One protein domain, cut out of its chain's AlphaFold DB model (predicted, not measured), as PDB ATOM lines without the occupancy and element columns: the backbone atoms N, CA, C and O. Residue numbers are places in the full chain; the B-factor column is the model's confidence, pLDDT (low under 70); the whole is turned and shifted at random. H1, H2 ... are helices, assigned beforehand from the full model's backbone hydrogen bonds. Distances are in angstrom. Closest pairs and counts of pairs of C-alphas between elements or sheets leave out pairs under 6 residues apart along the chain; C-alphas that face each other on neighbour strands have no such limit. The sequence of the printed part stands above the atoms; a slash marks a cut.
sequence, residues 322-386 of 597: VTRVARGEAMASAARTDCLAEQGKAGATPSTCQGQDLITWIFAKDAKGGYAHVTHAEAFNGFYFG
ATOM      1  N   VAL A 322     -11.773 -27.244  47.085       65.31
ATOM      2  CA  VAL A 322     -12.879 -26.315  46.802       65.31
ATOM      3  C   VAL A 322     -12.418 -24.859  46.900       65.31
ATOM      4  O   VAL A 322     -12.620 -24.086  45.969       65.31
ATOM      5  N   THR A 323     -11.738 -24.493  47.990       67.56
ATOM      6  CA  THR A 323     -11.195 -23.137  48.188       67.56
ATOM      7  C   THR A 323     -10.188 -22.781  47.099       67.56
ATOM      8  O   THR A 323     -10.198 -21.665  46.584       67.56
ATOM      9  N   ARG A 324      -9.349 -23.745  46.708       68.31
ATOM     10  CA  ARG A 324      -8.355 -23.545  45.661       68.31
ATOM     11  C   ARG A 324      -8.998 -23.368  44.290       68.31
ATOM     12  O   ARG A 324      -8.605 -22.458  43.575       68.31
ATOM     13  N   VAL A 325      -9.977 -24.191  43.917       64.62
ATOM     14  CA  VAL A 325     -10.702 -24.027  42.645       64.62
ATOM     15  C   VAL A 325     -11.371 -22.654  42.593       64.62
ATOM     16  O   VAL A 325     -11.103 -21.901  41.663       64.62
ATOM     17  N   ALA A 326     -12.104 -22.270  43.644       70.12
ATOM     18  CA  ALA A 326     -12.760 -20.963  43.720       70.12
ATOM     19  C   ALA A 326     -11.768 -19.790  43.606       70.12
ATOM     20  O   ALA A 326     -12.019 -18.816  42.899       70.12
ATOM     21  N   ARG A 327     -10.601 -19.884  44.261       75.50
ATOM     22  CA  ARG A 327      -9.541 -18.869  44.157       75.50
ATOM     23  C   ARG A 327      -8.924 -18.813  42.757       75.50
ATOM     24  O   ARG A 327      -8.657 -17.721  42.262       75.50
ATOM     25  N   GLY A 328      -8.701 -19.966  42.128       71.75
ATOM     26  CA  GLY A 328      -8.179 -20.056  40.764       71.75
ATOM     27  C   GLY A 328      -9.141 -19.460  39.736       71.75
ATOM     28  O   GLY A 328      -8.715 -18.698  38.873       71.75
ATOM     29  N   GLU A 329     -10.439 -19.739  39.874       76.19
ATOM     30  CA  GLU A 329     -11.499 -19.161  39.042       76.19
ATOM     31  C   GLU A 329     -11.603 -17.645  39.226       76.19
ATOM     32  O   GLU A 329     -11.628 -16.915  38.236       76.19
ATOM     33  N   ALA A 330     -11.590 -17.156  40.470       78.00
ATOM     34  CA  ALA A 330     -11.620 -15.724  40.760       78.00
ATOM     35  C   ALA A 330     -10.415 -14.990  40.147       78.00
ATOM     36  O   ALA A 330     -10.572 -13.938  39.529       78.00
ATOM     37  N   MET A 331      -9.217 -15.570  40.259       82.50
ATOM     38  CA  MET A 331      -7.994 -15.018  39.677       82.50
ATOM     39  C   MET A 331      -8.038 -15.005  38.144       82.50
ATOM     40  O   MET A 331      -7.743 -13.983  37.530       82.50
ATOM     41  N   ALA A 332      -8.429 -16.119  37.518       77.19
ATOM     42  CA  ALA A 332      -8.546 -16.204  36.065       77.19
ATOM     43  C   ALA A 332      -9.618 -15.242  35.525       77.19
ATOM     44  O   ALA A 332      -9.416 -14.610  34.490       77.19
ATOM     45  N   SER A 333     -10.734 -15.094  36.244       81.88
ATOM     46  CA  SER A 333     -11.806 -14.152  35.914       81.88
ATOM     47  C   SER A 333     -11.336 -12.696  35.993       81.88
ATOM     48  O   SER A 333     -11.583 -11.929  35.059       81.88
ATOM     49  N   ALA A 334     -10.601 -12.326  37.047       85.81
ATOM     50  CA  ALA A 334     -10.026 -10.989  37.193       85.81
ATOM     51  C   ALA A 334      -9.018 -10.679  36.073       85.81
ATOM     52  O   ALA A 334      -9.164  -9.675  35.378       85.81
ATOM     53  N   ALA A 335      -8.059 -11.579  35.824       84.81
ATOM     54  CA  ALA A 335      -7.067 -11.407  34.763       84.81
ATOM     55  C   ALA A 335      -7.712 -11.306  33.373       84.81
ATOM     56  O   ALA A 335      -7.330 -10.465  32.563       84.81
ATOM     57  N   ARG A 336      -8.731 -12.131  33.093       85.75
ATOM     58  CA  ARG A 336      -9.471 -12.081  31.826       85.75
ATOM     59  C   ARG A 336     -10.211 -10.757  31.650       85.75
ATOM     60  O   ARG A 336     -10.223 -10.220  30.546       85.75
ATOM     61  N   THR A 337     -10.826 -10.247  32.713       88.25
ATOM     62  CA  THR A 337     -11.553  -8.969  32.684       88.25
ATOM     63  C   THR A 337     -10.610  -7.818  32.342       88.25
ATOM     64  O   THR A 337     -10.911  -7.031  31.445       88.25
ATOM     65  N   ASP A 338      -9.441  -7.771  32.980       89.19
ATOM     66  CA  ASP A 338      -8.448  -6.720  32.743       89.19
ATOM     67  C   ASP A 338      -7.802  -6.831  31.355       89.19
ATOM     68  O   ASP A 338      -7.682  -5.824  30.656       89.19
ATOM     69  N   CYS A 339      -7.484  -8.050  30.905       87.06
ATOM     70  CA  CYS A 339      -6.984  -8.320  29.552       87.06
ATOM     71  C   CYS A 339      -7.949  -7.805  28.474       87.06
ATOM     72  O   CYS A 339      -7.547  -7.090  27.554       87.06
ATOM     73  N   LEU A 340      -9.246  -8.113  28.605       85.38
ATOM     74  CA  LEU A 340     -10.268  -7.657  27.660       85.38
ATOM     75  C   LEU A 340     -10.446  -6.134  27.705       85.38
ATOM     76  O   LEU A 340     -10.613  -5.502  26.660       85.38
ATOM     77  N   ALA A 341     -10.389  -5.530  28.896       86.06
ATOM     78  CA  ALA A 341     -10.503  -4.085  29.061       86.06
ATOM     79  C   ALA A 341      -9.327  -3.326  28.424       86.06
ATOM     80  O   ALA A 341      -9.519  -2.240  27.876       86.06
ATOM     81  N   GLU A 342      -8.117  -3.879  28.481       84.00
ATOM     82  CA  GLU A 342      -6.931  -3.292  27.858       84.00
ATOM     83  C   GLU A 342      -6.957  -3.430  26.331       84.00
ATOM     84  O   GLU A 342      -6.739  -2.448  25.617       84.00
ATOM     85  N   GLN A 343      -7.326  -4.604  25.811       78.62
ATOM     86  CA  GLN A 343      -7.463  -4.816  24.365       78.62
ATOM     87  C   GLN A 343      -8.561  -3.950  23.749       78.62
ATOM     88  O   GLN A 343      -8.362  -3.373  22.679       78.62
ATOM     89  N   GLY A 344      -9.684  -3.782  24.455       70.69
ATOM     90  CA  GLY A 344     -10.764  -2.889  24.039       70.69
ATOM     91  C   GLY A 344     -10.335  -1.421  23.931       70.69
ATOM     92  O   GLY A 344     -10.898  -0.681  23.128       70.69
ATOM     93  N   LYS A 345      -9.312  -0.998  24.686       67.31
ATOM     94  CA  LYS A 345      -8.724   0.351  24.595       67.31
ATOM     95  C   LYS A 345      -7.672   0.473  23.491       67.31
ATOM     96  O   LYS A 345      -7.482   1.566  22.967       67.31
ATOM     97  N   ALA A 346      -6.991  -0.620  23.145       60.66
ATOM     98  CA  ALA A 346      -5.873  -0.623  22.201       60.66
ATOM     99  C   ALA A 346      -6.285  -0.749  20.721       60.66
ATOM    100  O   ALA A 346      -5.435  -0.607  19.845       60.66
ATOM    101  N   GLY A 347      -7.558  -1.039  20.417       55.84
ATOM    102  CA  GLY A 347      -8.040  -1.214  19.036       55.84
ATOM    103  C   GLY A 347      -7.398  -2.393  18.287       55.84
ATOM    104  O   GLY A 347      -7.534  -2.493  17.068       55.84
ATOM    105  N   ALA A 348      -6.687  -3.269  19.001       50.78
ATOM    106  CA  ALA A 348      -6.012  -4.439  18.456       50.78
ATOM    107  C   ALA A 348      -6.993  -5.610  18.285       50.78
ATOM    108  O   ALA A 348      -7.952  -5.751  19.044       50.78
ATOM    109  N   THR A 349      -6.751  -6.453  17.278       47.16
ATOM    110  CA  THR A 349      -7.523  -7.677  17.010       47.16
ATOM    111  C   THR A 349      -7.601  -8.552  18.270       47.16
ATOM    112  O   THR A 349      -6.589  -8.668  18.966       47.16
ATOM    113  N   PRO A 350      -8.753  -9.178  18.582       50.84
ATOM    114  CA  PRO A 350      -8.965  -9.795  19.888       50.84
ATOM    115  C   PRO A 350      -7.988 -10.954  20.094       50.84
ATOM    116  O   PRO A 350      -8.024 -11.927  19.336       50.84
ATOM    117  N   SER A 351      -7.148 -10.884  21.128       57.47
ATOM    118  CA  SER A 351      -6.629 -12.121  21.710       57.47
ATOM    119  C   SER A 351      -7.787 -12.764  22.462       57.47
ATOM    120  O   SER A 351      -8.698 -12.086  22.944       57.47
ATOM    121  N   THR A 352      -7.800 -14.088  22.565       66.56
ATOM    122  CA  THR A 352      -8.940 -14.763  23.194       66.56
ATOM    123  C   THR A 352      -9.052 -14.465  24.698       66.56
ATOM    124  O   THR A 352     -10.044 -14.868  25.309       66.56
ATOM    125  N   CYS A 353      -8.069 -13.758  25.298       76.25
ATOM    126  CA  CYS A 353      -7.898 -13.538  26.744       76.25
ATOM    127  C   CYS A 353      -8.225 -14.808  27.548       76.25
ATOM    128  O   CYS A 353      -8.823 -14.770  28.625       76.25
ATOM    129  N   GLN A 354      -7.857 -15.956  26.981       76.81
ATOM    130  CA  GLN A 354      -8.122 -17.296  27.481       76.81
ATOM    131  C   GLN A 354      -6.877 -18.161  27.286       76.81
ATOM    132  O   GLN A 354      -6.002 -17.846  26.481       76.81
ATOM    133  N   GLY A 355      -6.797 -19.259  28.042       73.25
ATOM    134  CA  GLY A 355      -5.734 -20.255  27.906       73.25
ATOM    135  C   GLY A 355      -4.329 -19.646  27.875       73.25
ATOM    136  O   GLY A 355      -3.955 -18.868  28.754       73.25
ATOM    137  N   GLN A 356      -3.557 -20.003  26.848       71.25
ATOM    138  CA  GLN A 356      -2.176 -19.551  26.682       71.25
ATOM    139  C   GLN A 356      -2.067 -18.048  26.394       71.25
ATOM    140  O   GLN A 356      -1.102 -17.425  26.839       71.25
ATOM    141  N   ASP A 357      -3.043 -17.451  25.705       70.38
ATOM    142  CA  ASP A 357      -3.043 -16.014  25.410       70.38
ATOM    143  C   ASP A 357      -3.158 -15.203  26.701       70.38
ATOM    144  O   ASP A 357      -2.441 -14.220  26.884       70.38
ATOM    145  N   LEU A 358      -4.010 -15.654  27.633       76.25
ATOM    146  CA  LEU A 358      -4.145 -15.029  28.947       76.25
ATOM    147  C   LEU A 358      -2.859 -15.160  29.766       76.25
ATOM    148  O   LEU A 358      -2.429 -14.186  30.369       76.25
ATOM    149  N   ILE A 359      -2.217 -16.333  29.769       75.06
ATOM    150  CA  ILE A 359      -0.942 -16.533  30.480       75.06
ATOM    151  C   ILE A 359       0.160 -15.654  29.877       75.06
ATOM    152  O   ILE A 359       0.916 -15.017  30.608       75.06
ATOM    153  N   THR A 360       0.238 -15.592  28.549       76.06
ATOM    154  CA  THR A 360       1.225 -14.767  27.839       76.06
ATOM    155  C   THR A 360       1.012 -13.286  28.133       76.06
ATOM    156  O   THR A 360       1.987 -12.570  28.331       76.06
ATOM    157  N   TRP A 361      -0.247 -12.844  28.225       82.75
ATOM    158  CA  TRP A 361      -0.588 -11.497  28.667       82.75
ATOM    159  C   TRP A 361      -0.183 -11.274  30.129       82.75
ATOM    160  O   TRP A 361       0.600 -10.373  30.378       82.75
ATOM    161  N   ILE A 362      -0.576 -12.135  31.080       75.81
ATOM    162  CA  ILE A 362      -0.218 -12.006  32.511       75.81
ATOM    163  C   ILE A 362       1.297 -11.820  32.711       75.81
ATOM    164  O   ILE A 362       1.722 -10.993  33.518       75.81
ATOM    165  N   PHE A 363       2.114 -12.576  31.972       78.69
ATOM    166  CA  PHE A 363       3.577 -12.544  32.072       78.69
ATOM    167  C   PHE A 363       4.264 -11.677  31.009       78.69
ATOM    168  O   PHE A 363       5.488 -11.762  30.854       78.69
ATOM    169  N   ALA A 364       3.516 -10.837  30.290       76.31
ATOM    170  CA  ALA A 364       4.088  -9.887  29.349       76.31
ATOM    171  C   ALA A 364       5.086  -8.975  30.073       76.31
ATOM    172  O   ALA A 364       4.853  -8.549  31.207       76.31
ATOM    173  N   LYS A 365       6.220  -8.697  29.427       70.25
ATOM    174  CA  LYS A 365       7.252  -7.827  29.990       70.25
ATOM    175  C   LYS A 365       7.063  -6.387  29.531       70.25
ATOM    176  O   LYS A 365       6.711  -6.148  28.379       70.25
ATOM    177  N   ASP A 366       7.328  -5.442  30.421       70.56
ATOM    178  CA  ASP A 366       7.413  -4.027  30.084       70.56
ATOM    179  C   ASP A 366       8.767  -3.689  29.424       70.56
ATOM    180  O   ASP A 366       9.667  -4.525  29.310       70.56
ATOM    181  N   ALA A 367       8.931  -2.438  28.985       66.44
ATOM    182  CA  ALA A 367      10.165  -1.969  28.345       66.44
ATOM    183  C   ALA A 367      11.394  -1.972  29.277       66.44
ATOM    184  O   ALA A 367      12.526  -1.916  28.804       66.44
ATOM    185  N   LYS A 368      11.179  -2.017  30.597       62.94
ATOM    186  CA  LYS A 368      12.231  -2.137  31.616       62.94
ATOM    187  C   LYS A 368      12.489  -3.594  31.987       62.94
ATOM    188  O   LYS A 368      13.376  -3.877  32.789       62.94
ATOM    189  N   GLY A 369      11.714  -4.507  31.406       55.59
ATOM    190  CA  GLY A 369      11.850  -5.922  31.602       55.59
ATOM    191  C   GLY A 369      11.175  -6.523  32.831       55.59
ATOM    192  O   GLY A 369      11.334  -7.724  33.068       55.59
ATOM    193  N   GLY A 370      10.438  -5.711  33.590       55.22
ATOM    194  CA  GLY A 370       9.529  -6.172  34.636       55.22
ATOM    195  C   GLY A 370       8.240  -6.730  34.037       55.22
ATOM    196  O   GLY A 370       8.035  -6.664  32.829       55.22
ATOM    197  N   TYR A 371       7.357  -7.301  34.857       68.88
ATOM    198  CA  TYR A 371       6.038  -7.724  34.378       68.88
ATOM    199  C   TYR A 371       5.147  -6.502  34.150       68.88
ATOM    200  O   TYR A 371       4.972  -5.694  35.055       68.88
ATOM    201  N   ALA A 372       4.537  -6.389  32.973       72.12
ATOM    202  CA  ALA A 372       3.575  -5.330  32.670       72.12
ATOM    203  C   ALA A 372       2.299  -5.446  33.531       72.12
ATOM    204  O   ALA A 372       1.675  -4.439  33.860       72.12
ATOM    205  N   HIS A 373       1.955  -6.665  33.971       80.12
ATOM    206  CA  HIS A 373       0.764  -6.967  34.774       80.12
ATOM    207  C   HIS A 373       1.143  -7.583  36.129       80.12
ATOM    208  O   HIS A 373       0.696  -8.677  36.478       80.12
ATOM    209  N   VAL A 374       1.989  -6.875  36.892       76.06
ATOM    210  CA  VAL A 374       2.580  -7.332  38.168       76.06
ATOM    211  C   VAL A 374       1.559  -7.999  39.092       76.06
ATOM    212  O   VAL A 374       1.789  -9.123  39.517       76.06
ATOM    213  N   THR A 375       0.405  -7.373  39.341       79.12
ATOM    214  CA  THR A 375      -0.620  -7.903  40.257       79.12
ATOM    215  C   THR A 375      -1.133  -9.285  39.843       79.12
ATOM    216  O   THR A 375      -1.309 -10.164  40.687       79.12
ATOM    217  N   HIS A 376      -1.352  -9.507  38.543       81.12
ATOM    218  CA  HIS A 376      -1.821 -10.798  38.027       81.12
ATOM    219  C   HIS A 376      -0.700 -11.828  37.995       81.12
ATOM    220  O   HIS A 376      -0.935 -12.985  38.335       81.12
ATOM    221  N   ALA A 377       0.520 -11.414  37.648       70.81
ATOM    222  CA  ALA A 377       1.694 -12.280  37.691       70.81
ATOM    223  C   ALA A 377       1.982 -12.749  39.128       70.81
ATOM    224  O   ALA A 377       2.232 -13.931  39.359       70.81
ATOM    225  N   GLU A 378       1.878 -11.855  40.111       67.56
ATOM    226  CA  GLU A 378       2.017 -12.159  41.536       67.56
ATOM    227  C   GLU A 378       0.882 -13.042  42.052       67.56
ATOM    228  O   GLU A 378       1.152 -14.009  42.762       67.56
ATOM    229  N   ALA A 379      -0.372 -12.777  41.673       66.94
ATOM    230  CA  ALA A 379      -1.503 -13.626  42.045       66.94
ATOM    231  C   ALA A 379      -1.373 -15.038  41.448       66.94
ATOM    232  O   ALA A 379      -1.565 -16.027  42.160       66.94
ATOM    233  N   PHE A 380      -0.981 -15.143  40.173       68.94
ATOM    234  CA  PHE A 380      -0.769 -16.413  39.475       68.94
ATOM    235  C   PHE A 380       0.382 -17.200  40.096       68.94
ATOM    236  O   PHE A 380       0.222 -18.373  40.448       68.94
ATOM    237  N   ASN A 381       1.518 -16.545  40.329       62.16
ATOM    238  CA  ASN A 381       2.625 -17.144  41.063       62.16
ATOM    239  C   ASN A 381       2.189 -17.537  42.483       62.16
ATOM    240  O   ASN A 381       2.472 -18.645  42.922       62.16
ATOM    241  N   GLY A 382       1.407 -16.708  43.172       59.09
ATOM    242  CA  GLY A 382       0.878 -16.982  44.509       59.09
ATOM    243  C   GLY A 382      -0.108 -18.156  44.571       59.09
ATOM    244  O   GLY A 382      -0.222 -18.847  45.587       59.09
ATOM    245  N   PHE A 383      -0.815 -18.433  43.478       64.56
ATOM    246  CA  PHE A 383      -1.712 -19.579  43.353       64.56
ATOM    247  C   PHE A 383      -0.943 -20.901  43.207       64.56
ATOM    248  O   PHE A 383      -1.275 -21.908  43.848       64.56
ATOM    249  N   TYR A 384       0.113 -20.908  42.388       57.16
ATOM    250  CA  TYR A 384       0.921 -22.103  42.124       57.16
ATOM    251  C   TYR A 384       2.090 -22.292  43.069       57.16
ATOM    252  O   TYR A 384       2.517 -23.428  43.225       57.16
ATOM    253  N   PHE A 385       2.558 -21.250  43.739       51.69
ATOM    254  CA  PHE A 385       3.702 -21.266  44.644       51.69
ATOM    255  C   PHE A 385       3.330 -20.698  46.019       51.69
ATOM    256  O   PHE A 385       4.204 -20.354  46.789       51.69
ATOM    257  N   GLY A 386       2.045 -20.607  46.380       53.19
ATOM    258  CA  GLY A 386       1.635 -20.026  47.667       53.19
ATOM    259  C   GLY A 386       1.923 -18.520  47.760       53.19
ATOM    260  O   GLY A 386       2.765 -17.980  47.048       53.19
TER     261      GLY A 386
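Overview. This is residues 322 to 386 of the 597 residues of an uncharacterized protein of Sphingobium sp. AP49 (UniProt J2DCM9). One long helix, H1, makes the long side of the domain, and two shorter helices pack on adjoining stretches of it: H3 runs back alongside residues 327 to 335 of H1, and H2 is set crosswise to H1 at residues 335 to 339. The last residues of H1 and the first of the link after it, residues 344 to 349, stick out beyond this packed part, and a loop of unnamed chain joins H2 to H3. The printed part has 65 residues with three named helices, in the order H1, H2, H3, and no named strand; the class is all helix. The whole is compact, with a radius of gyration of the C-alphas of 12.2 A, and its outline is only just elongated, with spans of 38 by 25 by 16 A.

Along the chain. H1 is residues 322 to 346, the longest helix with 25 residues. It runs from C-alpha 322 at (-12.879, -26.315, 46.802) to C-alpha 346 at (-5.873, -0.623, 22.201), 36.3 A. H3 is residues 374 to 385, 15.4 A from first to last C-alpha, and ends with C-alpha 385 at (3.702, -21.266, 44.644). H2 is residues 355 to 362, eight residues.

Arrangement. H1 touches H3 with residues 327 to 335 alone. Their closest C-alphas, those of Ala 335 and His 376, are 6.2 A apart. The two helices run opposite ways at a shallow tilt of 25 degrees. H1 touches H2 with residues 335 to 339 alone, and the closest C-alphas, those of Arg 336 and Leu 358, are 6.7 A apart. The lines of H1 and H2 are about perpendicular, but only just, at 70.1 degrees. H2 and H3 only just touch, with 3 pairs of C-alphas within 8 A, and H3 does so with residues 374 to 377 alone. Their closest C-alphas, those of Ile 362 and Ala 377, are 5.5 A apart, and the helices run opposite ways at a steep tilt of 55 degrees. The helix packing is mostly crossed, but only just: of the three touching pairs, one is at a shallow tilt. In H1, H2 and H3 every O i to N i+4 pair is within hydrogen-bond range.

Size, cuts and confidence. The two C-alphas farthest apart, those of Val 322 and Ala 367, are 38.3 A apart, while the first and last printed C-alphas, those of Val 322 and Gly 386, are 15.8 A apart. The printed part has no cut. The link from H1 to H2, 8 residues, is short; the link from H2 to H3, 11 residues, is long. Residues 344 to 349, of which 344 to 346 belong to H1, stand free. The mean pLDDT of the printed part is 71.2; 26 residues are under 70, namely residues 322 to 325, 345 to 352, 367 to 371 and 378 to 386.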